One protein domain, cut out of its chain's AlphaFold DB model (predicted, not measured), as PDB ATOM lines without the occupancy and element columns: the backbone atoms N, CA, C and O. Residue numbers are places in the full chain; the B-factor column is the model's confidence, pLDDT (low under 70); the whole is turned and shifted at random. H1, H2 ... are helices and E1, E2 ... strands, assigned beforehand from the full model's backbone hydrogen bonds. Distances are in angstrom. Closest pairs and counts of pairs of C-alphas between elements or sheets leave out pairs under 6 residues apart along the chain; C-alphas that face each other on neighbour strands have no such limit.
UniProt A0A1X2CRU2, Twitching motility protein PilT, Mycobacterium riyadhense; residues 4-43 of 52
ATOM      1  N   TYR A   4     193.733 177.344 248.089       69.31
ATOM      2  CA  TYR A   4     194.732 176.269 248.114       69.31
ATOM      3  C   TYR A   4     194.728 175.464 249.423       69.31
ATOM      4  O   TYR A   4     194.836 174.243 249.377       69.31
ATOM      5  N   ASP A   5     194.539 176.117 250.571       70.06
ATOM      6  CA  ASP A   5     194.541 175.457 251.883       70.06
ATOM      7  C   ASP A   5     193.381 174.454 251.988       70.06
ATOM      8  O   ASP A   5     193.542 173.371 252.538       70.06
ATOM      9  N   ALA A   6     192.218 174.781 251.410       73.88
ATOM     10  CA  ALA A   6     191.048 173.902 251.419       73.88
ATOM     11  C   ALA A   6     191.253 172.645 250.555       73.88
ATOM     12  O   ALA A   6     190.854 171.554 250.953       73.88
ATOM     13  N   VAL A   7     191.907 172.785 249.393       78.94
ATOM     14  CA  VAL A   7     192.237 171.648 248.515       78.94
ATOM     15  C   VAL A   7     193.279 170.745 249.172       78.94
ATOM     16  O   VAL A   7     193.128 169.526 249.145       78.94
ATOM     17  N   HIS A   8     194.302 171.328 249.802       74.56
ATOM     18  CA  HIS A   8     195.276 170.567 250.585       74.56
ATOM     19  C   HIS A   8     194.623 169.847 251.769       74.56
ATOM     20  O   HIS A   8     194.962 168.696 252.035       74.56
ATOM     21  N   CYS A   9     193.652 170.484 252.426       72.75
ATOM     22  CA  CYS A   9     192.887 169.881 253.512       72.75
ATOM     23  C   CYS A   9     192.121 168.629 253.066       72.75
ATOM     24  O   CYS A   9     192.377 167.540 253.571       72.75
ATOM     25  N   ALA A  10     191.279 168.766 252.039       75.81
ATOM     26  CA  ALA A  10     190.483 167.661 251.505       75.81
ATOM     27  C   ALA A  10     191.334 166.533 250.892       75.81
ATOM     28  O   ALA A  10     190.942 165.372 250.921       75.81
ATOM     29  N   SER A  11     192.501 166.860 250.327       79.56
ATOM     30  CA  SER A  11     193.404 165.843 249.767       79.56
ATOM     31  C   SER A  11     194.071 165.009 250.860       79.56
ATOM     32  O   SER A  11     194.270 163.817 250.659       79.56
ATOM     33  N   ALA A  12     194.410 165.623 251.998       77.31
ATOM     34  CA  ALA A  12     194.976 164.905 253.137       77.31
ATOM     35  C   ALA A  12     193.942 163.972 253.781       77.31
ATOM     36  O   ALA A  12     194.263 162.821 254.028       77.31
ATOM     37  N   GLU A  13     192.694 164.425 253.952       74.12
ATOM     38  CA  GLU A  13     191.591 163.586 254.450       74.12
ATOM     39  C   GLU A  13     191.368 162.340 253.572       74.12
ATOM     40  O   GLU A  13     191.163 161.243 254.074       74.12
ATOM     41  N   GLN A  14     191.439 162.477 252.244       76.19
ATOM     42  CA  GLN A  14     191.262 161.339 251.329       76.19
ATOM     43  C   GLN A  14     192.411 160.324 251.361       76.19
ATOM     44  O   GLN A  14     192.232 159.196 250.904       76.19
ATOM     45  N   LEU A  15     193.585 160.739 251.830       77.81
ATOM     46  CA  LEU A  15     194.801 159.933 251.910       77.81
ATOM     47  C   LEU A  15     195.121 159.507 253.349       77.81
ATOM     48  O   LEU A  15     196.213 158.983 253.557       77.81
ATOM     49  N   ASP A  16     194.219 159.768 254.301       66.38
ATOM     50  CA  ASP A  16     194.382 159.476 255.728       66.38
ATOM     51  C   ASP A  16     194.411 157.955 255.954       66.38
ATOM     52  O   ASP A  16     193.408 157.297 256.226       66.38
ATOM     53  N   ASP A  17     195.592 157.403 255.707       72.81
ATOM     54  CA  ASP A  17     196.012 156.030 255.933       72.81
ATOM     55  C   ASP A  17     197.012 156.053 257.098       72.81
ATOM     56  O   ASP A  17     197.739 157.036 257.275       72.81
ATOM     57  N   ASP A  18     197.067 154.982 257.889       73.00
ATOM     58  CA  ASP A  18     197.868 154.915 259.119       73.00
ATOM     59  C   ASP A  18     199.374 155.165 258.866       73.00
ATOM     60  O   ASP A  18     200.105 155.568 259.774       73.00
ATOM     61  N   ASP A  19     199.834 154.970 257.623       76.06
ATOM     62  CA  ASP A  19     201.224 155.166 257.194       76.06
ATOM     63  C   ASP A  19     201.517 156.564 256.595       76.06
ATOM     64  O   ASP A  19     202.634 156.824 256.126       76.06
ATOM     65  N   VAL A  20     200.543 157.484 256.578       76.75
ATOM     66  CA  VAL A  20     200.656 158.796 255.920       76.75
ATOM     67  C   VAL A  20     200.669 159.941 256.936       76.75
ATOM     68  O   VAL A  20     199.909 159.984 257.894       76.75
ATOM     69  N   VAL A  21     201.545 160.924 256.700       83.31
ATOM     70  CA  VAL A  21     201.652 162.139 257.520       83.31
ATOM     71  C   VAL A  21     201.555 163.374 256.627       83.31
ATOM     72  O   VAL A  21     202.300 163.514 255.653       83.31
ATOM     73  N   ALA A  22     200.674 164.310 256.976       88.00
ATOM     74  CA  ALA A  22     200.536 165.584 256.284       88.00
ATOM     75  C   ALA A  22     201.610 166.583 256.756       88.00
ATOM     76  O   ALA A  22     201.635 167.006 257.912       88.00
ATOM     77  N   ALA A  23     202.512 166.985 255.858       90.06
ATOM     78  CA  ALA A  23     203.609 167.898 256.181       90.06
ATOM     79  C   ALA A  23     203.365 169.313 255.632       90.06
ATOM     80  O   ALA A  23     203.067 169.489 254.450       90.06
ATOM     81  N   SER A  24     203.520 170.340 256.471       90.12
ATOM     82  CA  SER A  24     203.423 171.749 256.057       90.12
ATOM     83  C   SER A  24     204.236 172.657 256.976       90.12
ATOM     84  O   SER A  24     204.563 172.286 258.094       90.12
ATOM     85  N   GLY A  25     204.573 173.854 256.495       89.69
ATOM     86  CA  GLY A  25     205.127 174.934 257.319       89.69
ATOM     87  C   GLY A  25     204.087 175.986 257.722       89.69
ATOM     88  O   GLY A  25     204.412 176.937 258.433       89.69
ATOM     89  N   ASP A  26     202.847 175.856 257.240       91.00
ATOM     90  CA  ASP A  26     201.741 176.753 257.573       91.00
ATOM     91  C   ASP A  26     200.985 176.237 258.802       91.00
ATOM     92  O   ASP A  26     200.279 175.230 258.748       91.00
ATOM     93  N   GLN A  27     201.085 176.984 259.901       90.56
ATOM     94  CA  GLN A  27     200.449 176.647 261.174       90.56
ATOM     95  C   GLN A  27     198.925 176.530 261.085       90.56
ATOM     96  O   GLN A  27     198.337 175.689 261.754       90.56
ATOM     97  N   ARG A  28     198.259 177.339 260.250       90.31
ATOM     98  CA  ARG A  28     196.794 177.280 260.126       90.31
ATOM     99  C   ARG A  28     196.342 176.008 259.424       90.31
ATOM    100  O   ARG A  28     195.275 175.496 259.749       90.31
ATOM    101  N   LEU A  29     197.137 175.517 258.476       85.69
ATOM    102  CA  LEU A  29     196.857 174.273 257.769       85.69
ATOM    103  C   LEU A  29     197.126 173.058 258.664       85.69
ATOM    104  O   LEU A  29     196.291 172.165 258.735       85.69
ATOM    105  N   LEU A  30     198.235 173.077 259.413       91.38
ATOM    106  CA  LEU A  30     198.554 172.044 260.403       91.38
ATOM    107  C   LEU A  30     197.455 171.919 261.469       91.38
ATOM    108  O   LEU A  30     197.009 170.815 261.759       91.38
ATOM    109  N   THR A  31     196.965 173.040 262.014       90.69
ATOM    110  CA  THR A  31     195.846 173.019 262.973       90.69
ATOM    111  C   THR A  31     194.581 172.417 262.363       90.69
ATOM    112  O   THR A  31     193.942 171.596 263.008       90.69
ATOM    113  N   ALA A  32     194.236 172.778 261.124       90.25
ATOM    114  CA  ALA A  32     193.048 172.241 260.464       90.25
ATOM    115  C   ALA A  32     193.132 170.717 260.258       90.25
ATOM    116  O   ALA A  32     192.147 170.020 260.471       90.25
ATOM    117  N   TRP A  33     194.303 170.190 259.888       90.38
ATOM    118  CA  TRP A  33     194.519 168.746 259.764       90.38
ATOM    119  C   TRP A  33     194.459 168.019 261.112       90.38
ATOM    120  O   TRP A  33     193.814 166.977 261.206       90.38
ATOM    121  N   LEU A  34     195.043 168.594 262.168       89.50
ATOM    122  CA  LEU A  34     194.955 168.033 263.520       89.50
ATOM    123  C   LEU A  34     193.507 167.967 264.033       89.50
ATOM    124  O   LEU A  34     193.134 166.988 264.675       89.50
ATOM    125  N   GLU A  35     192.679 168.974 263.740       91.25
ATOM    126  CA  GLU A  35     191.248 168.972 264.088       91.25
ATOM    127  C   GLU A  35     190.455 167.868 263.366       91.25
ATOM    128  O   GLU A  35     189.420 167.432 263.869       91.25
ATOM    129  N   LEU A  36     190.952 167.392 262.219       87.25
ATOM    130  CA  LEU A  36     190.388 166.270 261.466       87.25
ATOM    131  C   LEU A  36     190.945 164.905 261.900       87.25
ATOM    132  O   LEU A  36     190.475 163.887 261.405       87.25
ATOM    133  N   GLY A  37     191.905 164.868 262.831       87.31
ATOM    134  CA  GLY A  37     192.543 163.633 263.299       87.31
ATOM    135  C   GLY A  37     193.725 163.160 262.451       87.31
ATOM    136  O   GLY A  37     194.303 162.124 262.764       87.31
ATOM    137  N   ILE A  38     194.124 163.934 261.440       88.88
ATOM    138  CA  ILE A  38     195.210 163.587 260.520       88.88
ATOM    139  C   ILE A  38     196.554 163.798 261.224       88.88
ATOM    140  O   ILE A  38     196.802 164.851 261.824       88.88
ATOM    141  N   ALA A  39     197.458 162.824 261.120       90.12
ATOM    142  CA  ALA A  39     198.823 162.965 261.617       90.12
ATOM    143  C   ALA A  39     199.577 164.053 260.830       90.12
ATOM    144  O   ALA A  39     199.614 164.034 259.600       90.12
ATOM    145  N   THR A  40     200.219 164.998 261.528       92.12
ATOM    146  CA  THR A  40     200.912 166.129 260.882       92.12
ATOM    147  C   THR A  40     202.388 166.250 261.251       92.12
ATOM    148  O   THR A  40     202.770 165.938 262.377       92.12
ATOM    149  N   TYR A  41     203.193 166.822 260.350       91.06
ATOM    150  CA  TYR A  41     204.586 167.208 260.604       91.06
ATOM    151  C   TYR A  41     204.848 168.672 260.220       91.06
ATOM    152  O   TYR A  41     204.646 169.073 259.070       91.06
ATOM    153  N   ASP A  42     205.339 169.471 261.170       92.81
ATOM    154  CA  ASP A  42     205.775 170.843 260.902       92.81
ATOM    155  C   ASP A  42     207.206 170.854 260.357       92.81
ATOM    156  O   ASP A  42     208.170 170.609 261.083       92.81
ATOM    157  N   ILE A  43     207.365 171.193 259.077       91.44
ATOM    158  CA  ILE A  43     208.683 171.229 258.419       91.44
ATOM    159  C   ILE A  43     209.581 172.372 258.910       91.44
ATOM    160  O   ILE A  43     210.772 172.391 258.599       91.44
TER     161      ILE A  43
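Overview. This is residues 4 to 43 of the 52 residues of the protein "Twitching motility protein PilT" of Mycobacterium riyadhense (UniProt A0A1X2CRU2). A small parallel sheet of two short strands, E1 and E2, has the helix H2 packed over one face, and the other face is bare. A second helix, H1, lies side by side with H2, toward the E1 edge of the sheet and away from E2. The printed part has 40 residues, with two named helices and two named strands in the order H1, E1, H2, E2; the sheet's order is E1, E2, and the class is mixed, helices and strands. The whole is compact, with a radius of gyration of the C-alphas of 8.9 A, and its rounded outline spans 22 by 19 by 15 A.

Arrangement. The strands E1, residues 22 to 24, and E2, residues 40 to 42, are parallel neighbours, with 21 degrees between their directions. The C-alphas of Ala 22 and Thr 40, which face each other, are 4.6 A apart. N 41 and O 22 are within hydrogen-bond range at 2.9 A, and so are N 24 and O 41 at 3.1 A. H2, residues 27 to 35, follows E1 and precedes E2; E1, H2 and E2 form a strand-helix-strand unit, two parallel neighbour strands with a helix between them along the chain, and its crossover is right-handed. The closest C-alphas of H2 and E2 are those of Leu 30 and Thr 40, 6.4 A apart. Those of H2 and E1 are Ser 24 and Leu 30, at 6.5 A. H1, residues 4 to 14, touches H2, with the C-alphas of Asp 5 and Leu 29 closest at 6.4 A. These two helices run the same way at a shallow tilt of 29 degrees. The closest C-alphas of H1 and E1 are those of Ala 12 and Ala 22, 6.4 A apart. H1 and E2 are apart. In H1 and H2 every O i to N i+4 pair is within hydrogen-bond range.

Along the chain. E1 begins at C-alpha 22, (200.536, 165.584, 256.284), and is 6.8 A from first to last C-alpha. E2 is also 6.8 A long and ends at C-alpha 42, (205.775, 170.843, 260.902). H2, of 9 residues, measures 12.3 A. H1, of 11 residues, is the longest helix at 15.7 A and begins at C-alpha 4, (194.732, 176.269, 248.114).

Size, cuts and confidence. The two C-alphas farthest apart are those of Tyr 4 and Asp 18, 24.2 A. The printed part has no cut. The links from E1 to H2 and from H2 to E2 are tight, the link from H1 to E1, with 7 residues, is short, and no link is long. The mean pLDDT of the printed part is 83.2, and residues 4 and 16 are under 70.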